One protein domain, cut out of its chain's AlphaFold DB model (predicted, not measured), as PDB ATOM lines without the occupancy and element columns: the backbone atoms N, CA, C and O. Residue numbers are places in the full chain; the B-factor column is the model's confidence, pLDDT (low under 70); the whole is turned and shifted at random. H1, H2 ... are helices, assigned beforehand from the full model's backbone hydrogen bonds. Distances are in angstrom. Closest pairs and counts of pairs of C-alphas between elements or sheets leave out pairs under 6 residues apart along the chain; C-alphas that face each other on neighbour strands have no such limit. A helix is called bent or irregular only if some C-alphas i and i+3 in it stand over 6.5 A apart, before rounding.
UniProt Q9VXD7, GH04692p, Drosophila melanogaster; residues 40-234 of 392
ATOM      1  N   ASP A  40       6.430  18.286  36.199       88.03
ATOM      2  CA  ASP A  40       5.480  18.205  37.310       88.03
ATOM      3  C   ASP A  40       4.027  18.319  36.823       88.03
ATOM      4  O   ASP A  40       3.190  17.516  37.234       88.03
ATOM      5  N   ASP A  41       3.743  19.208  35.863       88.73
ATOM      6  CA  ASP A  41       2.401  19.333  35.270       88.73
ATOM      7  C   ASP A  41       1.981  18.041  34.557       88.73
ATOM      8  O   ASP A  41       0.857  17.563  34.717       88.73
ATOM      9  N   LYS A  42       2.894  17.443  33.774       89.96
ATOM     10  CA  LYS A  42       2.632  16.167  33.089       89.96
ATOM     11  C   LYS A  42       2.328  15.054  34.097       89.96
ATOM     12  O   LYS A  42       1.385  14.292  33.894       89.96
ATOM     13  N   LEU A  43       3.098  14.968  35.185       92.32
ATOM     14  CA  LEU A  43       2.874  13.977  36.241       92.32
ATOM     15  C   LEU A  43       1.532  14.194  36.952       92.32
ATOM     16  O   LEU A  43       0.812  13.229  37.209       92.32
ATOM     17  N   GLN A  44       1.154  15.444  37.220       92.85
ATOM     18  CA  GLN A  44      -0.148  15.760  37.803       92.85
ATOM     19  C   GLN A  44      -1.300  15.298  36.899       92.85
ATOM     20  O   GLN A  44      -2.263  14.716  37.396       92.85
ATOM     21  N   VAL A  45      -1.179  15.469  35.577       92.62
ATOM     22  CA  VAL A  45      -2.157  14.938  34.609       92.62
ATOM     23  C   VAL A  45      -2.263  13.413  34.712       92.62
ATOM     24  O   VAL A  45      -3.378  12.893  34.765       92.62
ATOM     25  N   PHE A  46      -1.144  12.686  34.817       94.97
ATOM     26  CA  PHE A  46      -1.172  11.232  35.024       94.97
ATOM     27  C   PHE A  46      -1.863  10.828  36.332       94.97
ATOM     28  O   PHE A  46      -2.665   9.893  36.322       94.97
ATOM     29  N   HIS A  47      -1.620  11.538  37.438       95.24
ATOM     30  CA  HIS A  47      -2.336  11.297  38.696       95.24
ATOM     31  C   HIS A  47      -3.844  11.545  38.563       95.24
ATOM     32  O   HIS A  47      -4.635  10.745  39.064       95.24
ATOM     33  N   SER A  48      -4.260  12.611  37.873       93.90
ATOM     34  CA  SER A  48      -5.680  12.893  37.628       93.90
ATOM     35  C   SER A  48      -6.346  11.813  36.774       93.90
ATOM     36  O   SER A  48      -7.431  11.353  37.124       93.90
ATOM     37  N   ILE A  49      -5.686  11.360  35.701       92.93
ATOM     38  CA  ILE A  49      -6.177  10.251  34.866       92.93
ATOM     39  C   ILE A  49      -6.304   8.982  35.702       92.93
ATOM     40  O   ILE A  49      -7.323   8.298  35.634       92.93
ATOM     41  N   TRP A  50      -5.293   8.671  36.514       95.88
ATOM     42  CA  TRP A  50      -5.327   7.495  37.372       95.88
ATOM     43  C   TRP A  50      -6.474   7.544  38.382       95.88
ATOM     44  O   TRP A  50      -7.194   6.559  38.539       95.88
ATOM     45  N   GLY A  51      -6.694   8.700  39.013       93.95
ATOM     46  CA  GLY A  51      -7.833   8.926  39.902       93.95
ATOM     47  C   GLY A  51      -9.178   8.702  39.204       93.95
ATOM     48  O   GLY A  51     -10.030   8.000  39.747       93.95
ATOM     49  N   ALA A  52      -9.342   9.223  37.984       92.44
ATOM     50  CA  ALA A  52     -10.554   9.033  37.184       92.44
ATOM     51  C   ALA A  52     -10.767   7.563  36.784       92.44
ATOM     52  O   ALA A  52     -11.856   7.023  36.968       92.44
ATOM     53  N   ILE A  53      -9.721   6.876  36.308       92.60
ATOM     54  CA  ILE A  53      -9.793   5.448  35.962       92.60
ATOM     55  C   ILE A  53     -10.165   4.616  37.191       92.60
ATOM     56  O   ILE A  53     -11.050   3.774  37.104       92.60
ATOM     57  N   ARG A  54      -9.540   4.860  38.348       93.22
ATOM     58  CA  ARG A  54      -9.860   4.131  39.585       93.22
ATOM     59  C   ARG A  54     -11.292   4.352  40.070       93.22
ATOM     60  O   ARG A  54     -11.845   3.439  40.674       93.22
ATOM     61  N   SER A  55     -11.849   5.544  39.859       92.05
ATOM     62  CA  SER A  55     -13.217   5.884  40.264       92.05
ATOM     63  C   SER A  55     -14.252   5.254  39.333       92.05
ATOM     64  O   SER A  55     -15.133   4.529  39.789       92.05
ATOM     65  N   ASP A  56     -14.114   5.489  38.028       90.32
ATOM     66  CA  ASP A  56     -15.223   5.305  37.085       90.32
ATOM     67  C   ASP A  56     -15.012   4.109  36.146       90.32
ATOM     68  O   ASP A  56     -15.964   3.571  35.583       90.32
ATOM     69  N   PHE A  57     -13.764   3.658  35.991       89.94
ATOM     70  CA  PHE A  57     -13.363   2.629  35.026       89.94
ATOM     71  C   PHE A  57     -12.441   1.578  35.657       89.94
ATOM     72  O   PHE A  57     -11.550   1.041  35.000       89.94
ATOM     73  N   ALA A  58     -12.633   1.274  36.946       85.66
ATOM     74  CA  ALA A  58     -11.678   0.482  37.727       85.66
ATOM     75  C   ALA A  58     -11.462  -0.944  37.182       85.66
ATOM     76  O   ALA A  58     -10.432  -1.552  37.464       85.66
ATOM     77  N   THR A  59     -12.412  -1.480  36.411       91.47
ATOM     78  CA  THR A  59     -12.348  -2.809  35.782       91.47
ATOM     79  C   THR A  59     -11.996  -2.768  34.292       91.47
ATOM     80  O   THR A  59     -11.812  -3.822  33.676       91.47
ATOM     81  N   ASP A  60     -11.870  -1.577  33.700       92.52
ATOM     82  CA  ASP A  60     -11.539  -1.399  32.287       92.52
ATOM     83  C   ASP A  60     -10.040  -1.641  32.066       92.52
ATOM     84  O   ASP A  60      -9.182  -0.774  32.261       92.52
ATOM     85  N   THR A  61      -9.720  -2.871  31.665       94.25
ATOM     86  CA  THR A  61      -8.337  -3.308  31.447       94.25
ATOM     87  C   THR A  61      -7.648  -2.494  30.350       94.25
ATOM     88  O   THR A  61      -6.449  -2.236  30.456       94.25
ATOM     89  N   ASP A  62      -8.370  -2.068  29.310       93.82
ATOM     90  CA  ASP A  62      -7.786  -1.343  28.181       93.82
ATOM     91  C   ASP A  62      -7.442   0.100  28.556       93.82
ATOM     92  O   ASP A  62      -6.352   0.569  28.209       93.82
ATOM     93  N   LYS A  63      -8.289   0.775  29.347       93.71
ATOM     94  CA  LYS A  63      -7.974   2.109  29.891       93.71
ATOM     95  C   LYS A  63      -6.769   2.070  30.834       93.71
ATOM     96  O   LYS A  63      -5.857   2.888  30.696       93.71
ATOM     97  N   VAL A  64      -6.711   1.093  31.744       95.64
ATOM     98  CA  VAL A  64      -5.565   0.922  32.662       95.64
ATOM     99  C   VAL A  64      -4.282   0.605  31.884       95.64
ATOM    100  O   VAL A  64      -3.235   1.195  32.160       95.64
ATOM    101  N   LYS A  65      -4.352  -0.274  30.876       94.25
ATOM    102  CA  LYS A  65      -3.227  -0.590  29.982       94.25
ATOM    103  C   LYS A  65      -2.746   0.644  29.220       94.25
ATOM    104  O   LYS A  65      -1.546   0.897  29.174       94.25
ATOM    105  N   GLY A  66      -3.664   1.432  28.661       93.59
ATOM    106  CA  GLY A  66      -3.337   2.676  27.961       93.59
ATOM    107  C   GLY A  66      -2.567   3.652  28.851       93.59
ATOM    108  O   GLY A  66      -1.511   4.148  28.448       93.59
ATOM    109  N   LEU A  67      -3.033   3.861  30.088       95.12
ATOM    110  CA  LEU A  67      -2.321   4.670  31.081       95.12
ATOM    111  C   LEU A  67      -0.939   4.086  31.403       95.12
ATOM    112  O   LEU A  67       0.044   4.826  31.428       95.12
ATOM    113  N   TYR A  68      -0.844   2.771  31.614       95.87
ATOM    114  CA  TYR A  68       0.419   2.089  31.898       95.87
ATOM    115  C   TYR A  68       1.463   2.324  30.795       95.87
ATOM    116  O   TYR A  68       2.599   2.714  31.085       95.87
ATOM    117  N   SER A  69       1.076   2.164  29.526       94.03
ATOM    118  CA  SER A  69       1.957   2.397  28.376       94.03
ATOM    119  C   SER A  69       2.376   3.865  28.244       94.03
ATOM    120  O   SER A  69       3.554   4.144  28.006       94.03
ATOM    121  N   GLN A  70       1.447   4.811  28.422       93.38
ATOM    122  CA  GLN A  70       1.749   6.247  28.343       93.38
ATOM    123  C   GLN A  70       2.695   6.693  29.463       93.38
ATOM    124  O   GLN A  70       3.660   7.414  29.205       93.38
ATOM    125  N   LEU A  71       2.461   6.225  30.691       94.02
ATOM    126  CA  LEU A  71       3.313   6.522  31.838       94.02
ATOM    127  C   LEU A  71       4.714   5.917  31.673       94.02
ATOM    128  O   LEU A  71       5.707   6.580  31.969       94.02
ATOM    129  N   GLY A  72       4.816   4.704  31.119       93.29
ATOM    130  CA  GLY A  72       6.101   4.103  30.753       93.29
ATOM    131  C   GLY A  72       6.865   4.908  29.697       93.29
ATOM    132  O   GLY A  72       8.080   5.066  29.809       93.29
ATOM    133  N   GLY A  73       6.161   5.471  28.707       92.19
ATOM    134  CA  GLY A  73       6.745   6.406  27.742       92.19
ATOM    135  C   GLY A  73       7.285   7.672  28.410       92.19
ATOM    136  O   GLY A  73       8.445   8.019  28.216       92.19
ATOM    137  N   TYR A  74       6.488   8.306  29.271       92.48
ATOM    138  CA  TYR A  74       6.905   9.490  30.029       92.48
ATOM    139  C   TYR A  74       8.130   9.230  30.924       92.48
ATOM    140  O   TYR A  74       9.069  10.023  30.934       92.48
ATOM    141  N   ILE A  75       8.174   8.104  31.638       93.39
ATOM    142  CA  ILE A  75       9.316   7.764  32.504       93.39
ATOM    143  C   ILE A  75      10.588   7.521  31.683       93.39
ATOM    144  O   ILE A  75      11.682   7.942  32.058       93.39
ATOM    145  N   ARG A  76      10.466   6.851  30.537       90.70
ATOM    146  CA  ARG A  76      11.614   6.587  29.666       90.70
ATOM    147  C   ARG A  76      12.135   7.863  29.000       90.70
ATOM    148  O   ARG A  76      13.348   8.048  28.930       90.70
ATOM    149  N   ASP A  77      11.232   8.711  28.515       89.48
ATOM    150  CA  ASP A  77      11.571   9.799  27.595       89.48
ATOM    151  C   ASP A  77      11.761  11.151  28.318       89.48
ATOM    152  O   ASP A  77      12.589  11.959  27.900       89.48
ATOM    153  N   ASP A  78      11.041  11.399  29.421       87.75
ATOM    154  CA  ASP A  78      11.010  12.699  30.108       87.75
ATOM    155  C   ASP A  78      11.618  12.677  31.527       87.75
ATOM    156  O   ASP A  78      12.268  13.662  31.914       87.75
ATOM    157  N   VAL A  79      11.392  11.614  32.320       88.52
ATOM    158  CA  VAL A  79      11.726  11.572  33.763       88.52
ATOM    159  C   VAL A  79      12.203  10.191  34.230       88.52
ATOM    160  O   VAL A  79      11.406   9.296  34.489       88.52
ATOM    161  N   GLN A  80      13.511  10.039  34.454       87.81
ATOM    162  CA  GLN A  80      14.070   8.803  35.010       87.81
ATOM    163  C   GLN A  80      13.665   8.615  36.483       87.81
ATOM    164  O   GLN A  80      13.629   9.577  37.244       87.81
ATOM    165  N   CYS A  81      13.454   7.377  36.943       89.34
ATOM    166  CA  CYS A  81      13.061   7.120  38.342       89.34
ATOM    167  C   CYS A  81      14.023   7.716  39.389       89.34
ATOM    168  O   CYS A  81      13.618   8.041  40.502       89.34
ATOM    169  N   SER A  82      15.303   7.873  39.039       88.98
ATOM    170  CA  SER A  82      16.336   8.476  39.889       88.98
ATOM    171  C   SER A  82      16.327  10.011  39.892       88.98
ATOM    172  O   SER A  82      17.030  10.622  40.699       88.98
ATOM    173  N   SER A  83      15.548  10.667  39.023       86.38
ATOM    174  CA  SER A  83      15.565  12.123  38.859       86.38
ATOM    175  C   SER A  83      14.677  12.835  39.889       86.38
ATOM    176  O   SER A  83      13.595  13.338  39.577       86.38
ATOM    177  N   GLY A  84      15.150  12.897  41.134       90.32
ATOM    178  CA  GLY A  84      14.547  13.707  42.196       90.32
ATOM    179  C   GLY A  84      13.215  13.170  42.735       90.32
ATOM    180  O   GLY A  84      12.961  11.966  42.744       90.32
ATOM    181  N   SER A  85      12.379  14.058  43.278       91.22
ATOM    182  CA  SER A  85      11.043  13.714  43.794       91.22
ATOM    183  C   SER A  85      10.067  13.351  42.675       91.22
ATOM    184  O   SER A  85       9.376  12.344  42.793       91.22
ATOM    185  N   THR A  86      10.058  14.110  41.576       90.38
ATOM    186  CA  THR A  86       9.160  13.890  40.430       90.38
ATOM    187  C   THR A  86       9.383  12.520  39.794       90.38
ATOM    188  O   THR A  86       8.422  11.795  39.555       90.38
ATOM    189  N   GLY A  87      10.643  12.115  39.584       92.38
ATOM    190  CA  GLY A  87      10.954  10.797  39.020       92.38
ATOM    191  C   GLY A  87      10.554   9.633  39.914       92.38
ATOM    192  O   GLY A  87       9.971   8.664  39.429       92.38
ATOM    193  N   ARG A  88      10.777   9.753  41.226       93.44
ATOM    194  CA  ARG A  88      10.318   8.745  42.190       93.44
ATOM    195  C   ARG A  88       8.795   8.626  42.197       93.44
ATOM    196  O   ARG A  88       8.290   7.521  42.044       93.44
ATOM    197  N   SER A  89       8.085   9.752  42.260       94.88
ATOM    198  CA  SER A  89       6.616   9.794  42.244       94.88
ATOM    199  C   SER A  89       6.028   9.216  40.949       94.88
ATOM    200  O   SER A  89       5.049   8.475  40.994       94.88
ATOM    201  N   ALA A  90       6.640   9.488  39.791       94.97
ATOM    202  CA  ALA A  90       6.223   8.899  38.518       94.97
ATOM    203  C   ALA A  90       6.366   7.368  38.515       94.97
ATOM    204  O   ALA A  90       5.453   6.662  38.085       94.97
ATOM    205  N   CYS A  91       7.480   6.841  39.028       95.13
ATOM    206  CA  CYS A  91       7.703   5.397  39.080       95.13
ATOM    207  C   CYS A  91       6.856   4.703  40.155       95.13
ATOM    208  O   CYS A  91       6.393   3.590  39.923       95.13
ATOM    209  N   GLU A  92       6.586   5.353  41.288       96.34
ATOM    210  CA  GLU A  92       5.614   4.876  42.281       96.34
ATOM    211  C   GLU A  92       4.213   4.760  41.667       96.34
ATOM    212  O   GLU A  92       3.593   3.698  41.758       96.34
ATOM    213  N   LEU A  93       3.762   5.796  40.946       96.66
ATOM    214  CA  LEU A  93       2.503   5.758  40.201       96.66
ATOM    215  C   LEU A  93       2.505   4.628  39.164       96.66
ATOM    216  O   LEU A  93       1.525   3.893  39.047       96.66
ATOM    217  N   GLN A  94       3.611   4.430  38.441       96.21
ATOM    218  CA  GLN A  94       3.718   3.348  37.461       96.21
ATOM    219  C   GLN A  94       3.596   1.975  38.115       96.21
ATOM    220  O   GLN A  94       2.925   1.107  37.560       96.21
ATOM    221  N   GLN A  95       4.203   1.766  39.284       96.01
ATOM    222  CA  GLN A  95       4.078   0.507  40.019       96.01
ATOM    223  C   GLN A  95       2.659   0.283  40.550       96.01
ATOM    224  O   GLN A  95       2.180  -0.852  40.531       96.01
ATOM    225  N   GLU A  96       1.961   1.336  40.975       96.87
ATOM    226  CA  GLU A  96       0.556   1.241  41.380       96.87
ATOM    227  C   GLU A  96      -0.338   0.818  40.205       96.87
ATOM    228  O   GLU A  96      -1.072  -0.170  40.308       96.87
ATOM    229  N   VAL A  97      -0.209   1.497  39.059       96.91
ATOM    230  CA  VAL A  97      -0.940   1.160  37.826       96.91
ATOM    231  C   VAL A  97      -0.583  -0.256  37.363       96.91
ATOM    232  O   VAL A  97      -1.476  -1.038  37.037       96.91
ATOM    233  N   ARG A  98       0.704  -0.629  37.398       97.21
ATOM    234  CA  ARG A  98       1.192  -1.976  37.049       97.21
ATOM    235  C   ARG A  98       0.550  -3.049  37.920       97.21
ATOM    236  O   ARG A  98       0.107  -4.074  37.406       97.21
ATOM    237  N   ARG A  99       0.487  -2.826  39.237       97.12
ATOM    238  CA  ARG A  99      -0.131  -3.757  40.191       97.12
ATOM    239  C   ARG A  99      -1.617  -3.935  39.903       97.12
ATOM    240  O   ARG A  99      -2.094  -5.067  39.932       97.12
ATOM    241  N   HIS A 100      -2.330  -2.848  39.628       97.34
ATOM    242  CA  HIS A 100      -3.756  -2.906  39.312       97.34
ATOM    243  C   HIS A 100      -4.018  -3.613  37.981       97.34
ATOM    244  O   HIS A 100      -4.851  -4.515  37.919       97.34
ATOM    245  N   LEU A 101      -3.246  -3.281  36.941       97.46
ATOM    246  CA  LEU A 101      -3.315  -3.943  35.637       97.46
ATOM    247  C   LEU A 101      -3.071  -5.449  35.761       97.46
ATOM    248  O   LEU A 101      -3.848  -6.244  35.235       97.46
ATOM    249  N   ARG A 102      -2.035  -5.841  36.514       97.84
ATOM    250  CA  ARG A 102      -1.742  -7.242  36.828       97.84
ATOM    251  C   ARG A 102      -2.951  -7.939  37.438       97.84
ATOM    252  O   ARG A 102      -3.295  -9.023  36.991       97.84
ATOM    253  N   THR A 103      -3.580  -7.332  38.446       97.76
ATOM    254  CA  THR A 103      -4.752  -7.906  39.118       97.76
ATOM    255  C   THR A 103      -5.914  -8.099  38.146       97.76
ATOM    256  O   THR A 103      -6.458  -9.196  38.098       97.76
ATOM    257  N   LEU A 104      -6.250  -7.099  37.326       97.85
ATOM    258  CA  LEU A 104      -7.333  -7.222  36.342       97.85
ATOM    259  C   LEU A 104      -7.069  -8.340  35.327       97.85
ATOM    260  O   LEU A 104      -7.950  -9.155  35.045       97.85
ATOM    261  N   MET A 105      -5.849  -8.394  34.789       98.19
ATOM    262  CA  MET A 105      -5.488  -9.387  33.779       98.19
ATOM    263  C   MET A 105      -5.408 -10.799  34.367       98.19
ATOM    264  O   MET A 105      -5.902 -11.747  33.756       98.19
ATOM    265  N   ALA A 106      -4.848 -10.937  35.572       98.45
ATOM    266  CA  ALA A 106      -4.775 -12.208  36.282       98.45
ATOM    267  C   ALA A 106      -6.170 -12.732  36.634       98.45
ATOM    268  O   ALA A 106      -6.469 -13.881  36.331       98.45
ATOM    269  N   GLN A 107      -7.052 -11.882  37.171       97.88
ATOM    270  CA  GLN A 107      -8.432 -12.254  37.498       97.88
ATOM    271  C   GLN A 107      -9.210 -12.699  36.263       97.88
ATOM    272  O   GLN A 107      -9.915 -13.706  36.301       97.88
ATOM    273  N   ARG A 108      -9.075 -11.984  35.140       97.87
ATOM    274  CA  ARG A 108      -9.738 -12.383  33.895       97.87
ATOM    275  C   ARG A 108      -9.221 -13.729  33.390       97.87
ATOM    276  O   ARG A 108     -10.035 -14.565  33.012       97.87
ATOM    277  N   LEU A 109      -7.908 -13.963  33.422       98.44
ATOM    278  CA  LEU A 109      -7.339 -15.263  33.058       98.44
ATOM    279  C   LEU A 109      -7.801 -16.373  34.016       98.44
ATOM    280  O   LEU A 109      -8.210 -17.435  33.558       98.44
ATOM    281  N   ALA A 110      -7.794 -16.118  35.325       98.37
ATOM    282  CA  ALA A 110      -8.260 -17.050  36.348       98.37
ATOM    283  C   ALA A 110      -9.741 -17.415  36.165       98.37
ATOM    284  O   ALA A 110     -10.105 -18.580  36.306       98.37
ATOM    285  N   ASN A 111     -10.589 -16.459  35.782       98.17
ATOM    286  CA  ASN A 111     -11.995 -16.716  35.473       98.17
ATOM    287  C   ASN A 111     -12.158 -17.637  34.257       98.17
ATOM    288  O   ASN A 111     -12.921 -18.596  34.338       98.17
ATOM    289  N   LEU A 112     -11.416 -17.397  33.168       98.38
ATOM    290  CA  LEU A 112     -11.432 -18.272  31.984       98.38
ATOM    291  C   LEU A 112     -10.953 -19.687  32.326       98.38
ATOM    292  O   LEU A 112     -11.564 -20.675  31.922       98.38
ATOM    293  N   LEU A 113      -9.878 -19.782  33.114       98.14
ATOM    294  CA  LEU A 113      -9.385 -21.052  33.630       98.14
ATOM    295  C   LEU A 113     -10.487 -21.739  34.442       98.14
ATOM    296  O   LEU A 113     -10.888 -22.838  34.086       98.14
ATOM    297  N   ASN A 114     -11.037 -21.105  35.474       97.58
ATOM    298  CA  ASN A 114     -12.079 -21.695  36.321       97.58
ATOM    299  C   ASN A 114     -13.336 -22.125  35.550       97.58
ATOM    300  O   ASN A 114     -13.922 -23.152  35.887       97.58
ATOM    301  N   ALA A 115     -13.720 -21.383  34.511       96.73
ATOM    302  CA  ALA A 115     -14.853 -21.705  33.645       96.73
ATOM    303  C   ALA A 115     -14.558 -22.811  32.609       96.73
ATOM    304  O   ALA A 115     -15.440 -23.177  31.839       96.73
ATOM    305  N   GLU A 116     -13.333 -23.350  32.582       95.24
ATOM    306  CA  GLU A 116     -12.846 -24.300  31.569       95.24
ATOM    307  C   GLU A 116     -12.965 -23.759  30.128       95.24
ATOM    308  O   GLU A 116     -13.072 -24.517  29.164       95.24
ATOM    309  N   GLU A 117     -12.926 -22.433  29.971       96.58
ATOM    310  CA  GLU A 117     -12.994 -21.760  28.676       96.58
ATOM    311  C   GLU A 117     -11.630 -21.758  27.972       96.58
ATOM    312  O   GLU A 117     -10.570 -21.931  28.584       96.58
ATOM    313  N   SER A 118     -11.645 -21.545  26.653       96.01
ATOM    314  CA  SER A 118     -10.400 -21.407  25.900       96.01
ATOM    315  C   SER A 118      -9.642 -20.154  26.334       96.01
ATOM    316  O   SER A 118     -10.177 -19.045  26.312       96.01
ATOM    317  N   ILE A 119      -8.367 -20.325  26.678       97.77
ATOM    318  CA  ILE A 119      -7.492 -19.222  27.099       97.77
ATOM    319  C   ILE A 119      -6.591 -18.699  25.975       97.77
ATOM    320  O   ILE A 119      -5.865 -17.732  26.190       97.77
ATOM    321  N   GLN A 120      -6.637 -19.292  24.778       96.02
ATOM    322  CA  GLN A 120      -5.695 -19.006  23.688       96.02
ATOM    323  C   GLN A 120      -5.706 -17.528  23.269       96.02
ATOM    324  O   GLN A 120      -4.682 -16.848  23.330       96.02
ATOM    325  N   THR A 121      -6.876 -16.998  22.893       95.24
ATOM    326  CA  THR A 121      -7.010 -15.603  22.442       95.24
ATOM    327  C   THR A 121      -6.608 -14.612  23.532       95.24
ATOM    328  O   THR A 121      -5.963 -13.601  23.249       95.24
ATOM    329  N   TYR A 122      -6.955 -14.898  24.788       96.90
ATOM    330  CA  TYR A 122      -6.608 -14.018  25.899       96.90
ATOM    331  C   TYR A 122      -5.119 -14.102  26.266       96.90
ATOM    332  O   TYR A 122      -4.508 -13.081  26.575       96.90
ATOM    333  N   GLY A 123      -4.510 -15.282  26.151       95.71
ATOM    334  CA  GLY A 123      -3.069 -15.484  26.282       95.71
ATOM    335  C   GLY A 123      -2.278 -14.657  25.273       95.71
ATOM    336  O   GLY A 123      -1.375 -13.919  25.662       95.71
ATOM    337  N   MET A 124      -2.682 -14.692  23.999       94.75
ATOM    338  CA  MET A 124      -2.099 -13.840  22.955       94.75
ATOM    339  C   MET A 124      -2.268 -12.350  23.269       94.75
ATOM    340  O   MET A 124      -1.328 -11.573  23.112       94.75
ATOM    341  N   TYR A 125      -3.450 -11.947  23.749       95.11
ATOM    342  CA  TYR A 125      -3.694 -10.572  24.174       95.11
ATOM    343  C   TYR A 125      -2.740 -10.144  25.298       95.11
ATOM    344  O   TYR A 125      -2.140  -9.076  25.191       95.11
ATOM    345  N   ILE A 126      -2.559 -10.961  26.343       95.81
ATOM    346  CA  ILE A 126      -1.614 -10.681  27.436       95.81
ATOM    347  C   ILE A 126      -0.197 -10.533  26.874       95.81
ATOM    348  O   ILE A 126       0.458  -9.522  27.120       95.81
ATOM    349  N   ALA A 127       0.247 -11.512  26.088       93.53
ATOM    350  CA  ALA A 127       1.603 -11.590  25.563       93.53
ATOM    351  C   ALA A 127       1.977 -10.408  24.650       93.53
ATOM    352  O   ALA A 127       3.115  -9.945  24.675       93.53
ATOM    353  N   ALA A 128       1.019  -9.893  23.875       91.49
ATOM    354  CA  ALA A 128       1.220  -8.741  22.998       91.49
ATOM    355  C   ALA A 128       1.052  -7.381  23.703       91.49
ATOM    356  O   ALA A 128       1.465  -6.355  23.163       91.49
ATOM    357  N   SER A 129       0.413  -7.348  24.877       90.02
ATOM    358  CA  SER A 129      -0.021  -6.098  25.519       90.02
ATOM    359  C   SER A 129       0.971  -5.515  26.520       90.02
ATOM    360  O   SER A 129       0.909  -4.317  26.794       90.02
ATOM    361  N   VAL A 130       1.828  -6.341  27.121       94.18
ATOM    362  CA  VAL A 130       2.686  -5.944  28.247       94.18
ATOM    363  C   VAL A 130       4.070  -6.582  28.162       94.18
ATOM    364  O   VAL A 130       4.300  -7.518  27.399       94.18
ATOM    365  N   GLU A 131       5.021  -6.070  28.938       93.87
ATOM    366  CA  GLU A 131       6.382  -6.589  28.967       93.87
ATOM    367  C   GLU A 131       6.460  -8.005  29.580       93.87
ATOM    368  O   GLU A 131       5.677  -8.328  30.481       93.87
ATOM    369  N   PRO A 132       7.444  -8.845  29.189       93.69
ATOM    370  CA  PRO A 132       7.544 -10.237  29.650       93.69
ATOM    371  C   PRO A 132       7.538 -10.425  31.175       93.69
ATOM    372  O   PRO A 132       6.999 -11.407  31.681       93.69
ATOM    373  N   ALA A 133       8.102  -9.472  31.926       94.96
ATOM    374  CA  ALA A 133       8.088  -9.514  33.387       94.96
ATOM    375  C   ALA A 133       6.664  -9.391  33.958       94.96
ATOM    376  O   ALA A 133       6.317 -10.096  34.903       94.96
ATOM    377  N   LEU A 134       5.820  -8.528  33.380       96.75
ATOM    378  CA  LEU A 134       4.418  -8.412  33.780       96.75
ATOM    379  C   LEU A 134       3.582  -9.594  33.289       96.75
ATOM    380  O   LEU A 134       2.717 -10.044  34.034       96.75
ATOM    381  N   VAL A 135       3.877 -10.159  32.111       97.62
ATOM    382  CA  VAL A 135       3.264 -11.429  31.673       97.62
ATOM    383  C   VAL A 135       3.481 -12.515  32.729       97.62
ATOM    384  O   VAL A 135       2.517 -13.129  33.181       97.62
ATOM    385  N   ARG A 136       4.726 -12.713  33.181       97.13
ATOM    386  CA  ARG A 136       5.047 -13.692  34.231       97.13
ATOM    387  C   ARG A 136       4.277 -13.416  35.520       97.13
ATOM    388  O   ARG A 136       3.689 -14.336  36.078       97.13
ATOM    389  N   ASP A 137       4.248 -12.164  35.969       98.16
ATOM    390  CA  ASP A 137       3.518 -11.786  37.179       98.16
ATOM    391  C   ASP A 137       2.013 -12.085  37.060       98.16
ATOM    392  O   ASP A 137       1.423 -12.604  38.006       98.16
ATOM    393  N   ILE A 138       1.394 -11.787  35.912       98.66
ATOM    394  CA  ILE A 138      -0.021 -12.089  35.631       98.66
ATOM    395  C   ILE A 138      -0.275 -13.594  35.711       98.66
ATOM    396  O   ILE A 138      -1.214 -14.016  36.383       98.66
ATOM    397  N   LEU A 139       0.570 -14.398  35.057       98.55
ATOM    398  CA  LEU A 139       0.448 -15.856  35.051       98.55
ATOM    399  C   LEU A 139       0.566 -16.428  36.464       98.55
ATOM    400  O   LEU A 139      -0.276 -17.223  36.861       98.55
ATOM    401  N   VAL A 140       1.555 -15.987  37.249       98.50
ATOM    402  CA  VAL A 140       1.723 -16.433  38.641       98.50
ATOM    403  C   VAL A 140       0.471 -16.144  39.466       98.50
ATOM    404  O   VAL A 140      -0.044 -17.055  40.102       98.50
ATOM    405  N   HIS A 141      -0.064 -14.921  39.408       98.52
ATOM    406  CA  HIS A 141      -1.254 -14.563  40.191       98.52
ATOM    407  C   HIS A 141      -2.496 -15.338  39.731       98.52
ATOM    408  O   HIS A 141      -3.250 -15.831  40.561       98.52
ATOM    409  N   ALA A 142      -2.685 -15.510  38.418       98.65
ATOM    410  CA  ALA A 142      -3.807 -16.288  37.899       98.65
ATOM    411  C   ALA A 142      -3.739 -17.756  38.350       98.65
ATOM    412  O   ALA A 142      -4.759 -18.337  38.708       98.65
ATOM    413  N   ILE A 143      -2.542 -18.350  38.363       98.63
ATOM    414  CA  ILE A 143      -2.323 -19.716  38.850       98.63
ATOM    415  C   ILE A 143      -2.589 -19.825  40.350       98.63
ATOM    416  O   ILE A 143      -3.233 -20.781  40.776       98.63
ATOM    417  N   GLU A 144      -2.121 -18.866  41.149       98.00
ATOM    418  CA  GLU A 144      -2.393 -18.831  42.589       98.00
ATOM    419  C   GLU A 144      -3.894 -18.801  42.888       98.00
ATOM    420  O   GLU A 144      -4.344 -19.538  43.769       98.00
ATOM    421  N   ASP A 145      -4.653 -18.023  42.114       97.06
ATOM    422  CA  ASP A 145      -6.101 -17.885  42.263       97.06
ATOM    423  C   ASP A 145      -6.859 -19.174  41.905       97.06
ATOM    424  O   ASP A 145      -7.869 -19.474  42.537       97.06
ATOM    425  N   VAL A 146      -6.403 -19.963  40.924       97.94
ATOM    426  CA  VAL A 146      -7.127 -21.175  40.470       97.94
ATOM    427  C   VAL A 146      -6.627 -22.486  41.075       97.94
ATOM    428  O   VAL A 146      -7.301 -23.508  40.937       97.94
ATOM    429  N   TYR A 147      -5.469 -22.481  41.743       97.64
ATOM    430  CA  TYR A 147      -4.747 -23.694  42.150       97.64
ATOM    431  C   TYR A 147      -5.610 -24.705  42.922       97.64
ATOM    432  O   TYR A 147      -5.539 -25.902  42.667       97.64
ATOM    433  N   PHE A 148      -6.449 -24.237  43.850       95.87
ATOM    434  CA  PHE A 148      -7.309 -25.107  44.670       95.87
ATOM    435  C   PHE A 148      -8.699 -25.356  44.079       95.87
ATOM    436  O   PHE A 148      -9.495 -26.091  44.662       95.87
ATOM    437  N   HIS A 149      -9.022 -24.731  42.949       96.09
ATOM    438  CA  HIS A 149     -10.349 -24.799  42.336       96.09
ATOM    439  C   HIS A 149     -10.394 -25.722  41.121       96.09
ATOM    440  O   HIS A 149     -11.478 -26.102  40.679       96.09
ATOM    441  N   ARG A 150      -9.232 -26.108  40.584       94.60
ATOM    442  CA  ARG A 150      -9.119 -26.931  39.379       94.60
ATOM    443  C   ARG A 150      -8.117 -28.068  39.599       94.60
ATOM    444  O   ARG A 150      -7.074 -27.836  40.203       94.60
ATOM    445  N   PRO A 151      -8.389 -29.285  39.091       93.45
ATOM    446  CA  PRO A 151      -7.404 -30.361  39.102       93.45
ATOM    447  C   PRO A 151      -6.144 -29.956  38.331       93.45
ATOM    448  O   PRO A 151      -6.236 -29.451  37.206       93.45
ATOM    449  N   LEU A 152      -4.970 -30.175  38.919       95.23
ATOM    450  CA  LEU A 152      -3.708 -29.665  38.377       95.23
ATOM    451  C   LEU A 152      -3.361 -30.294  37.023       95.23
ATOM    452  O   LEU A 152      -2.840 -29.618  36.142       95.23
ATOM    453  N   GLU A 153      -3.693 -31.567  36.821       91.97
ATOM    454  CA  GLU A 153      -3.520 -32.266  35.548       91.97
ATOM    455  C   GLU A 153      -4.314 -31.606  34.410       91.97
ATOM    456  O   GLU A 153      -3.803 -31.457  33.301       91.97
ATOM    457  N   LYS A 154      -5.530 -31.123  34.698       92.47
ATOM    458  CA  LYS A 154      -6.346 -30.390  33.725       92.47
ATOM    459  C   LYS A 154      -5.777 -29.002  33.460       92.47
ATOM    460  O   LYS A 154      -5.841 -28.532  32.327       92.47
ATOM    461  N   LEU A 155      -5.212 -28.349  34.479       96.21
ATOM    462  CA  LEU A 155      -4.540 -27.063  34.301       96.21
ATOM    463  C   LEU A 155      -3.328 -27.195  33.375       96.21
ATOM    464  O   LEU A 155      -3.204 -26.383  32.468       96.21
ATOM    465  N   VAL A 156      -2.490 -28.230  33.519       95.69
ATOM    466  CA  VAL A 156      -1.355 -28.466  32.599       95.69
ATOM    467  C   VAL A 156      -1.829 -28.517  31.144       95.69
ATOM    468  O   VAL A 156      -1.255 -27.836  30.293       95.69
ATOM    469  N   GLN A 157      -2.898 -29.272  30.872       92.96
ATOM    470  CA  GLN A 157      -3.483 -29.403  29.532       92.96
ATOM    471  C   GLN A 157      -4.090 -28.085  29.032       92.96
ATOM    472  O   GLN A 157      -3.874 -27.692  27.888       92.96
ATOM    473  N   GLN A 158      -4.831 -27.364  29.878       95.80
ATOM    474  CA  GLN A 158      -5.445 -26.095  29.485       95.80
ATOM    475  C   GLN A 158      -4.391 -25.011  29.224       95.80
ATOM    476  O   GLN A 158      -4.524 -24.261  28.264       95.80
ATOM    477  N   LEU A 159      -3.319 -24.956  30.020       97.90
ATOM    478  CA  LEU A 159      -2.208 -24.017  29.836       97.90
ATOM    479  C   LEU A 159      -1.445 -24.240  28.526       97.90
ATOM    480  O   LEU A 159      -0.874 -23.287  27.999       97.90
ATOM    481  N   GLU A 160      -1.477 -25.449  27.958       95.80
ATOM    482  CA  GLU A 160      -0.946 -25.705  26.613       95.80
ATOM    483  C   GLU A 160      -1.629 -24.828  25.552       95.80
ATOM    484  O   GLU A 160      -0.973 -24.371  24.620       95.80
ATOM    485  N   GLN A 161      -2.915 -24.497  25.731       96.00
ATOM    486  CA  GLN A 161      -3.677 -23.659  24.795       96.00
ATOM    487  C   GLN A 161      -3.138 -22.230  24.675       96.00
ATOM    488  O   GLN A 161      -3.511 -21.522  23.741       96.00
ATOM    489  N   LEU A 162      -2.291 -21.778  25.608       96.98
ATOM    490  CA  LEU A 162      -1.626 -20.482  25.485       96.98
ATOM    491  C   LEU A 162      -0.711 -20.431  24.267       96.98
ATOM    492  O   LEU A 162      -0.490 -19.340  23.762       96.98
ATOM    493  N   TYR A 163      -0.200 -21.573  23.805       95.21
ATOM    494  CA  TYR A 163       0.639 -21.668  22.621       95.21
ATOM    495  C   TYR A 163      -0.203 -21.603  21.334       95.21
ATOM    496  O   TYR A 163      -1.157 -22.362  21.145       95.21
ATOM    497  N   ALA A 164       0.164 -20.701  20.424       92.01
ATOM    498  CA  ALA A 164      -0.351 -20.648  19.059       92.01
ATOM    499  C   ALA A 164       0.721 -21.146  18.078       92.01
ATOM    500  O   ALA A 164       1.885 -20.764  18.192       92.01
ATOM    501  N   ASP A 165       0.338 -21.988  17.110       89.39
ATOM    502  CA  ASP A 165       1.297 -22.599  16.179       89.39
ATOM    503  C   ASP A 165       2.204 -21.542  15.526       89.39
ATOM    504  O   ASP A 165       1.741 -20.498  15.063       89.39
ATOM    505  N   ARG A 166       3.509 -21.835  15.492       88.61
ATOM    506  CA  ARG A 166       4.579 -20.967  14.954       88.61
ATOM    507  C   ARG A 166       4.720 -19.569  15.578       88.61
ATOM    508  O   ARG A 166       5.422 -18.743  14.999       88.61
ATOM    509  N   ASP A 167       4.113 -19.291  16.729       92.65
ATOM    510  CA  ASP A 167       4.321 -18.028  17.439       92.65
ATOM    511  C   ASP A 167       5.261 -18.203  18.645       92.65
ATOM    512  O   ASP A 167       4.937 -18.852  19.642       92.65
ATOM    513  N   GLU A 168       6.454 -17.611  18.558       93.69
ATOM    514  CA  GLU A 168       7.483 -17.729  19.600       93.69
ATOM    515  C   GLU A 168       7.067 -17.064  20.914       93.69
ATOM    516  O   GLU A 168       7.440 -17.535  21.993       93.69
ATOM    517  N   VAL A 169       6.306 -15.966  20.842       93.90
ATOM    518  CA  VAL A 169       5.905 -15.219  22.037       93.90
ATOM    519  C   VAL A 169       4.921 -16.053  22.853       93.90
ATOM    520  O   VAL A 169       5.163 -16.282  24.040       93.90
ATOM    521  N   SER A 170       3.869 -16.581  22.222       94.92
ATOM    522  CA  SER A 170       2.921 -17.486  22.878       94.92
ATOM    523  C   SER A 170       3.570 -18.784  23.358       94.92
ATOM    524  O   SER A 170       3.230 -19.263  24.440       94.92
ATOM    525  N   PHE A 171       4.558 -19.324  22.635       96.26
ATOM    526  CA  PHE A 171       5.326 -20.483  23.096       96.26
ATOM    527  C   PHE A 171       6.063 -20.186  24.408       96.26
ATOM    528  O   PHE A 171       5.950 -20.950  25.367       96.26
ATOM    529  N   ARG A 172       6.748 -19.039  24.510       96.62
ATOM    530  CA  ARG A 172       7.386 -18.601  25.765       96.62
ATOM    531  C   ARG A 172       6.360 -18.354  26.871       96.62
ATOM    532  O   ARG A 172       6.603 -18.740  28.010       96.62
ATOM    533  N   THR A 173       5.209 -17.757  26.551       97.01
ATOM    534  CA  THR A 173       4.106 -17.547  27.508       97.01
ATOM    535  C   THR A 173       3.567 -18.868  28.058       97.01
ATOM    536  O   THR A 173       3.363 -18.981  29.265       97.01
ATOM    537  N   MET A 174       3.397 -19.885  27.211       97.73
ATOM    538  CA  MET A 174       2.996 -21.226  27.639       97.73
ATOM    539  C   MET A 174       4.028 -21.833  28.597       97.73
ATOM    540  O   MET A 174       3.648 -22.292  29.674       97.73
ATOM    541  N   ILE A 175       5.329 -21.759  28.282       98.40
ATOM    542  CA  ILE A 175       6.387 -22.261  29.178       98.40
ATOM    543  C   ILE A 175       6.353 -21.530  30.530       98.40
ATOM    544  O   ILE A 175       6.410 -22.173  31.577       98.40
ATOM    545  N   GLU A 176       6.237 -20.200  30.529       98.23
ATOM    546  CA  GLU A 176       6.135 -19.403  31.760       98.23
ATOM    547  C   GLU A 176       4.920 -19.812  32.607       98.23
ATOM    548  O   GLU A 176       5.020 -19.881  33.832       98.23
ATOM    549  N   ALA A 177       3.794 -20.152  31.976       98.61
ATOM    550  CA  ALA A 177       2.606 -20.614  32.682       98.61
ATOM    551  C   ALA A 177       2.799 -22.007  33.302       98.61
ATOM    552  O   ALA A 177       2.444 -22.217  34.464       98.61
ATOM    553  N   GLN A 178       3.421 -22.940  32.571       98.54
ATOM    554  CA  GLN A 178       3.771 -24.267  33.098       98.54
ATOM    555  C   GLN A 178       4.747 -24.157  34.278       98.54
ATOM    556  O   GLN A 178       4.583 -24.828  35.299       98.54
ATOM    557  N   LEU A 179       5.736 -23.262  34.184       98.67
ATOM    558  CA  LEU A 179       6.660 -22.971  35.281       98.67
ATOM    559  C   LEU A 179       5.931 -22.379  36.491       98.67
ATOM    560  O   LEU A 179       6.200 -22.802  37.614       98.67
ATOM    561  N   ALA A 180       5.012 -21.432  36.289       98.63
ATOM    562  CA  ALA A 180       4.223 -20.848  37.374       98.63
ATOM    563  C   ALA A 180       3.426 -21.923  38.133       98.63
ATOM    564  O   ALA A 180       3.477 -21.970  39.365       98.63
ATOM    565  N   LEU A 181       2.769 -22.838  37.411       98.65
ATOM    566  CA  LEU A 181       2.047 -23.968  38.002       98.65
ATOM    567  C   LEU A 181       2.978 -24.916  38.771       98.65
ATOM    568  O   LEU A 181       2.684 -25.281  39.911       98.65
ATOM    569  N   PHE A 182       4.142 -25.249  38.211       98.48
ATOM    570  CA  PHE A 182       5.123 -26.107  38.875       98.48
ATOM    571  C   PHE A 182       5.697 -25.508  40.153       98.48
ATOM    572  O   PHE A 182       5.772 -26.189  41.178       98.48
ATOM    573  N   TRP A 183       6.082 -24.237  40.129       98.23
ATOM    574  CA  TRP A 183       6.612 -23.594  41.327       98.23
ATOM    575  C   TRP A 183       5.540 -23.409  42.393       98.23
ATOM    576  O   TRP A 183       5.853 -23.543  43.576       98.23
ATOM    577  N   ARG A 184       4.277 -23.201  41.999       98.14
ATOM    578  CA  ARG A 184       3.160 -23.218  42.944       98.14
ATOM    579  C   ARG A 184       2.987 -24.595  43.584       98.14
ATOM    580  O   ARG A 184       2.933 -24.669  44.807       98.14
ATOM    581  N   TYR A 185       2.998 -25.666  42.793       98.12
ATOM    582  CA  TYR A 185       2.965 -27.048  43.289       98.12
ATOM    583  C   TYR A 185       4.079 -27.325  44.313       98.12
ATOM    584  O   TYR A 185       3.826 -27.834  45.404       98.12
ATOM    585  N   GLN A 186       5.312 -26.917  43.999       97.54
ATOM    586  CA  GLN A 186       6.462 -27.067  44.895       97.54
ATOM    587  C   GLN A 186       6.302 -26.248  46.185       97.54
ATOM    588  O   GLN A 186       6.591 -26.750  47.269       97.54
ATOM    589  N   ALA A 187       5.833 -25.001  46.081       97.57
ATOM    590  CA  ALA A 187       5.611 -24.131  47.234       97.57
ATOM    591  C   ALA A 187       4.526 -24.677  48.174       97.57
ATOM    592  O   ALA A 187       4.648 -24.541  49.391       97.57
ATOM    593  N   MET A 188       3.503 -25.326  47.615       97.09
ATOM    594  CA  MET A 188       2.427 -25.958  48.378       97.09
ATOM    595  C   MET A 188       2.793 -27.335  48.948       97.09
ATOM    596  O   MET A 188       2.010 -27.874  49.725       97.09
ATOM    597  N   GLN A 189       3.967 -27.884  48.605       95.77
ATOM    598  CA  GLN A 189       4.407 -29.230  49.002       95.77
ATOM    599  C   GLN A 189       3.390 -30.320  48.630       95.77
ATOM    600  O   GLN A 189       3.150 -31.262  49.385       95.77
ATOM    601  N   ASP A 190       2.771 -30.164  47.464       94.70
ATOM    602  CA  ASP A 190       1.790 -31.105  46.940       94.70
ATOM    603  C   ASP A 190       2.478 -32.416  46.491       94.70
ATOM    604  O   ASP A 190       3.698 -32.478  46.291       94.70
ATOM    605  N   SER A 191       1.700 -33.490  46.384       91.34
ATOM    606  CA  SER A 191       2.154 -34.859  46.122       91.34
ATOM    607  C   SER A 191       1.389 -35.558  44.993       91.34
ATOM    608  O   SER A 191       1.522 -36.770  44.822       91.34
ATOM    609  N   SER A 192       0.596 -34.818  44.208       92.57
ATOM    610  CA  SER A 192      -0.152 -35.364  43.070       92.57
ATOM    611  C   SER A 192       0.755 -36.019  42.013       92.57
ATOM    612  O   SER A 192       1.387 -35.356  41.189       92.57
ATOM    613  N   GLU A 193       0.771 -37.355  41.990       90.75
ATOM    614  CA  GLU A 193       1.523 -38.151  41.009       90.75
ATOM    615  C   GLU A 193       1.017 -37.908  39.576       90.75
ATOM    616  O   GLU A 193       1.807 -37.714  38.652       90.75
ATOM    617  N   ALA A 194      -0.308 -37.844  39.391       90.58
ATOM    618  CA  ALA A 194      -0.928 -37.593  38.089       90.58
ATOM    619  C   ALA A 194      -0.483 -36.251  37.488       90.58
ATOM    620  O   ALA A 194      -0.219 -36.160  36.286       90.58
ATOM    621  N   TYR A 195      -0.344 -35.223  38.328       94.36
ATOM    622  CA  TYR A 195       0.208 -33.939  37.918       94.36
ATOM    623  C   TYR A 195       1.667 -34.064  37.464       94.36
ATOM    624  O   TYR A 195       2.005 -33.587  36.382       94.36
ATOM    625  N   LEU A 196       2.519 -34.757  38.227       95.03
ATOM    626  CA  LEU A 196       3.935 -34.933  37.880       95.03
ATOM    627  C   LEU A 196       4.133 -35.654  36.541       95.03
ATOM    628  O   LEU A 196       4.996 -35.247  35.762       95.03
ATOM    629  N   PHE A 197       3.311 -36.659  36.224       94.13
ATOM    630  CA  PHE A 197       3.312 -37.282  34.895       94.13
ATOM    631  C   PHE A 197       2.972 -36.285  33.780       94.13
ATOM    632  O   PHE A 197       3.656 -36.257  32.758       94.13
ATOM    633  N   ASN A 198       1.937 -35.459  33.969       93.33
ATOM    634  CA  ASN A 198       1.533 -34.463  32.973       93.33
ATOM    635  C   ASN A 198       2.606 -33.380  32.788       93.33
ATOM    636  O   ASN A 198       2.913 -33.013  31.655       93.33
ATOM    637  N   VAL A 199       3.230 -32.913  33.873       95.61
ATOM    638  CA  VAL A 199       4.340 -31.952  33.797       95.61
ATOM    639  C   VAL A 199       5.547 -32.561  33.093       95.61
ATOM    640  O   VAL A 199       6.105 -31.925  32.206       95.61
ATOM    641  N   ALA A 200       5.945 -33.789  33.431       95.62
ATOM    642  CA  ALA A 200       7.069 -34.451  32.771       95.62
ATOM    643  C   ALA A 200       6.819 -34.637  31.265       95.62
ATOM    644  O   ALA A 200       7.695 -34.360  30.443       95.62
ATOM    645  N   HIS A 201       5.595 -35.019  30.890       94.30
ATOM    646  CA  HIS A 201       5.191 -35.091  29.492       94.30
ATOM    647  C   HIS A 201       5.277 -33.724  28.797       94.30
ATOM    648  O   HIS A 201       5.861 -33.612  27.717       94.30
ATOM    649  N   MET A 202       4.753 -32.674  29.435       95.18
ATOM    650  CA  MET A 202       4.790 -31.303  28.923       95.18
ATOM    651  C   MET A 202       6.225 -30.794  28.745       95.18
ATOM    652  O   MET A 202       6.551 -30.199  27.722       95.18
ATOM    653  N   VAL A 203       7.117 -31.074  29.693       96.60
ATOM    654  CA  VAL A 203       8.541 -30.720  29.610       96.60
ATOM    655  C   VAL A 203       9.218 -31.423  28.439       96.60
ATOM    656  O   VAL A 203       9.963 -30.781  27.699       96.60
ATOM    657  N   SER A 204       8.938 -32.712  28.228       95.01
ATOM    658  CA  SER A 204       9.437 -33.439  27.055       95.01
ATOM    659  C   SER A 204       8.925 -32.813  25.750       95.01
ATOM    660  O   SER A 204       9.720 -32.552  24.839       95.01
ATOM    661  N   LYS A 205       7.630 -32.457  25.674       94.31
ATOM    662  CA  LYS A 205       7.053 -31.718  24.533       94.31
ATOM    663  C   LYS A 205       7.757 -30.377  24.313       94.31
ATOM    664  O   LYS A 205       8.173 -30.103  23.193       94.31
ATOM    665  N   ILE A 206       7.963 -29.581  25.363       96.61
ATOM    666  CA  ILE A 206       8.660 -28.287  25.299       96.61
ATOM    667  C   ILE A 206      10.087 -28.464  24.774       96.61
ATOM    668  O   ILE A 206      10.452 -27.815  23.799       96.61
ATOM    669  N   ARG A 207      10.890 -29.352  25.375       95.95
ATOM    670  CA  ARG A 207      12.314 -29.537  25.030       95.95
ATOM    671  C   ARG A 207      12.520 -30.109  23.629       95.95
ATOM    672  O   ARG A 207      13.528 -29.813  22.992       95.95
ATOM    673  N   SER A 208      11.587 -30.934  23.156       93.94
ATOM    674  CA  SER A 208      11.623 -31.510  21.806       93.94
ATOM    675  C   SER A 208      11.001 -30.605  20.738       93.94
ATOM    676  O   SER A 208      11.130 -30.888  19.544       93.94
ATOM    677  N   HIS A 209      10.356 -29.506  21.138       95.51
ATOM    678  CA  HIS A 209       9.758 -28.558  20.212       95.51
ATOM    679  C   HIS A 209      10.827 -27.755  19.460       95.51
ATOM    680  O   HIS A 209      11.783 -27.252  20.047       95.51
ATOM    681  N   HIS A 210      10.639 -27.555  18.152       94.43
ATOM    682  CA  HIS A 210      11.618 -26.877  17.293       94.43
ATOM    683  C   HIS A 210      11.935 -25.431  17.724       94.43
ATOM    684  O   HIS A 210      13.063 -24.977  17.560       94.43
ATOM    685  N   MET A 211      10.969 -24.723  18.323       95.67
ATOM    686  CA  MET A 211      11.165 -23.357  18.837       95.67
ATOM    687  C   MET A 211      11.891 -23.294  20.187       95.67
ATOM    688  O   MET A 211      12.247 -22.212  20.637       95.67
ATOM    689  N   TYR A 212      12.157 -24.420  20.856       96.69
ATOM    690  CA  TYR A 212      12.879 -24.392  22.133       96.69
ATOM    691  C   TYR A 212      14.293 -23.806  21.997       96.69
ATOM    692  O   TYR A 212      14.788 -23.143  22.908       96.69
ATOM    693  N   ALA A 213      14.911 -23.969  20.825       94.04
ATOM    694  CA  ALA A 213      16.213 -23.389  20.512       94.04
ATOM    695  C   ALA A 213      16.213 -21.847  20.471       94.04
ATOM    696  O   ALA A 213      17.269 -21.250  20.675       94.04
ATOM    697  N   SER A 214      15.064 -21.200  20.227       92.12
ATOM    698  CA  SER A 214      14.932 -19.736  20.232       92.12
ATOM    699  C   SER A 214      14.476 -19.166  21.579       92.12
ATOM    700  O   SER A 214      14.354 -17.949  21.727       92.12
ATOM    701  N   VAL A 215      14.242 -20.013  22.583       96.10
ATOM    702  CA  VAL A 215      13.969 -19.586  23.962       96.10
ATOM    703  C   VAL A 215      15.245 -19.016  24.590       96.10
ATOM    704  O   VAL A 215      16.334 -19.554  24.400       96.10
ATOM    705  N   ASP A 216      15.125 -17.920  25.341       95.58
ATOM    706  CA  ASP A 216      16.271 -17.304  26.008       95.58
ATOM    707  C   ASP A 216      16.884 -18.215  27.088       95.58
ATOM    708  O   ASP A 216      16.225 -19.071  27.683       95.58
ATOM    709  N   ALA A 217      18.176 -18.012  27.357       96.90
ATOM    710  CA  ALA A 217      18.942 -18.870  28.259       96.90
ATOM    711  C   ALA A 217      18.420 -18.864  29.710       96.90
ATOM    712  O   ALA A 217      18.580 -19.863  30.413       96.90
ATOM    713  N   ASP A 218      17.796 -17.772  30.173       97.18
ATOM    714  CA  ASP A 218      17.200 -17.718  31.515       97.18
ATOM    715  C   ASP A 218      15.979 -18.637  31.606       97.18
ATOM    716  O   ASP A 218      15.877 -19.458  32.523       97.18
ATOM    717  N   LEU A 219      15.076 -18.551  30.628       97.20
ATOM    718  CA  LEU A 219      13.904 -19.413  30.563       97.20
ATOM    719  C   LEU A 219      14.298 -20.888  30.372       97.20
ATOM    720  O   LEU A 219      13.783 -21.742  31.096       97.20
ATOM    721  N   GLN A 220      15.279 -21.197  29.515       98.15
ATOM    722  CA  GLN A 220      15.821 -22.561  29.385       98.15
ATOM    723  C   GLN A 220      16.384 -23.092  30.713       98.15
ATOM    724  O   GLN A 220      16.093 -24.222  31.107       98.15
ATOM    725  N   LYS A 221      17.143 -22.272  31.453       98.15
ATOM    726  CA  LYS A 221      17.688 -22.650  32.767       98.15
ATOM    727  C   LYS A 221      16.587 -22.955  33.784       98.15
ATOM    728  O   LYS A 221      16.747 -23.854  34.608       98.15
ATOM    729  N   ARG A 222      15.466 -22.229  33.743       97.94
ATOM    730  CA  ARG A 222      14.315 -22.486  34.625       97.94
ATOM    731  C   ARG A 222      13.564 -23.767  34.251       97.94
ATOM    732  O   ARG A 222      13.143 -24.482  35.158       97.94
ATOM    733  N   VAL A 223      13.457 -24.095  32.962       98.24
ATOM    734  CA  VAL A 223      12.925 -25.393  32.492       98.24
ATOM    735  C   VAL A 223      13.824 -26.552  32.932       98.24
ATOM    736  O   VAL A 223      13.333 -27.577  33.404       98.24
ATOM    737  N   GLU A 224      15.141 -26.382  32.853       97.39
ATOM    738  CA  GLU A 224      16.106 -27.375  33.337       97.39
ATOM    739  C   GLU A 224      16.004 -27.566  34.862       97.39
ATOM    740  O   GLU A 224      15.938 -28.691  35.349       97.39
ATOM    741  N   ALA A 225      15.883 -26.475  35.626       98.05
ATOM    742  CA  ALA A 225      15.694 -26.537  37.077       98.05
ATOM    743  C   ALA A 225      14.389 -27.242  37.489       98.05
ATOM    744  O   ALA A 225      14.352 -27.905  38.527       98.05
ATOM    745  N   LEU A 226      13.323 -27.107  36.693       97.73
ATOM    746  CA  LEU A 226      12.098 -27.891  36.855       97.73
ATOM    747  C   LEU A 226      12.373 -29.372  36.568       97.73
ATOM    748  O   LEU A 226      12.039 -30.218  37.394       97.73
ATOM    749  N   SER A 227      13.019 -29.681  35.441       96.33
ATOM    750  CA  SER A 227      13.308 -31.058  35.006       96.33
ATOM    751  C   SER A 227      14.101 -31.836  36.060       96.33
ATOM    752  O   SER A 227      13.754 -32.963  36.392       96.33
ATOM    753  N   GLN A 228      15.096 -31.196  36.678       96.07
ATOM    754  CA  GLN A 228      15.922 -31.779  37.744       96.07
ATOM    755  C   GLN A 228      15.161 -32.077  39.045       96.07
ATOM    756  O   GLN A 228      15.649 -32.836  39.882       96.07
ATOM    757  N   ARG A 229      13.992 -31.462  39.248       96.04
ATOM    758  CA  ARG A 229      13.130 -31.686  40.418       96.04
ATOM    759  C   ARG A 229      12.034 -32.715  40.168       96.04
ATOM    760  O   ARG A 229      11.367 -33.118  41.120       96.04
ATOM    761  N   LEU A 230      11.820 -33.116  38.916       95.63
ATOM    762  CA  LEU A 230      10.919 -34.214  38.599       95.63
ATOM    763  C   LEU A 230      11.565 -35.553  38.986       95.63
ATOM    764  O   LEU A 230      12.793 -35.673  38.984       95.63
ATOM    765  N   PRO A 231      10.761 -36.584  39.298       94.53
ATOM    766  CA  PRO A 231      11.272 -37.939  39.455       94.53
ATOM    767  C   PRO A 231      12.073 -38.364  38.203       94.53
ATOM    768  O   PRO A 231      11.500 -38.372  37.111       94.53
ATOM    769  N   PRO A 232      13.361 -38.753  38.325       92.79
ATOM    770  CA  PRO A 232      14.229 -39.029  37.169       92.79
ATOM    771  C   PRO A 232      13.693 -40.108  36.221       92.79
ATOM    772  O   PRO A 232      13.923 -40.077  35.017       92.79
ATOM    773  N   VAL A 233      12.928 -41.051  36.771       95.42
ATOM    774  CA  VAL A 233      12.263 -42.127  36.032       95.42
ATOM    775  C   VAL A 233      11.292 -41.605  34.958       95.42
ATOM    776  O   VAL A 233      11.097 -42.258  33.933       95.42
ATOM    777  N   LEU A 234      10.708 -40.415  35.160       95.68
ATOM    778  CA  LEU A 234       9.768 -39.809  34.218       95.68
ATOM    779  C   LEU A 234      10.466 -39.196  32.998       95.68
ATOM    780  O   LEU A 234       9.889 -39.226  31.915       95.68
TER     781      LEU A 234
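What this domain is: This is residues 40 to 234 of the 392 residues of the protein "GH04692p" of Drosophila melanogaster (UniProt Q9VXD7). Two helical lobes make an elongated domain: at one end a bundle of H1, H2 and the first part of H3, at the other a larger cluster of H4 to H10 gathered round H7. H3, the longest helix, runs from one lobe into the other, where H5 packs between it and H7. The printed part has 195 residues with ten named helices, H1 to H10 along the chain, and no named strand; the class is all helix. It is compact, with a radius of gyration of the C-alphas of 18.8 A, and spans 62 by 34 by 33 A.

How they stand to each other: H3, residues 84 to 114, and H2, residues 61 to 77, touch as a hairpin at a shallow tilt of 31 degrees; their closest C-alphas, of Val 64 and Leu 101, are 6.1 A apart. With H1, residues 40 to 56, they form an up-and-down bundle, each helix running against the one before it. H3 touches H5, residues 132 to 146, at a steep tilt of 45 degrees, closest at the C-alphas of Ala 106 and Ala 142, 4.5 A. H5 touches the hub H7, residues 168 to 187, closest at the C-alphas of Val 140 and Ala 180, 5.2 A. H4, residues 120 to 129, touches residues 169 to 173 of H7 alone, about perpendicular at 79 degrees, with the C-alphas of Met 124 and Ser 170 closest, 6.2 A. H6, residues 152 to 160, touches H8, residues 193 to 208, closest at the C-alphas of Glu 153 and Tyr 195, 4.7 A. H7, H8 and H10, residues 217 to 227, form a second up-and-down bundle, in which H7 and H8 only just touch, with 3 pairs of C-alphas within 8 A. H9, residues 210 to 214, only just touches H7, also with 3 pairs. H1 is apart from H7, for instance. Every O i to N i+4 pair is within hydrogen-bond range in H1 to H8 and H10; H9 has 0 of 1, and 1 of 2 O i to N i+3 pairs.

Where its parts are: H1 begins at C-alpha 40 (5.480, 18.205, 37.310) and is 24.4 A long; H2 is 24.1 A. H3 is 44.7 A long and ends at C-alpha 114 (-12.079, -21.695, 36.321). H5 is 21.3 A, H7 28.4 A and H8 22.7 A long. H9 is irregular, only just: C-alphas 210 and 213 are 6.6 A apart. H10 ends at C-alpha 227 (13.308, -31.058, 35.006).

The domain as a whole: The C-alphas farthest apart, of Asp 41 and Val 233, are 62.3 A apart. The printed part has no cut and no long link. Its mean pLDDT is 95.0, and no printed residue is under 70.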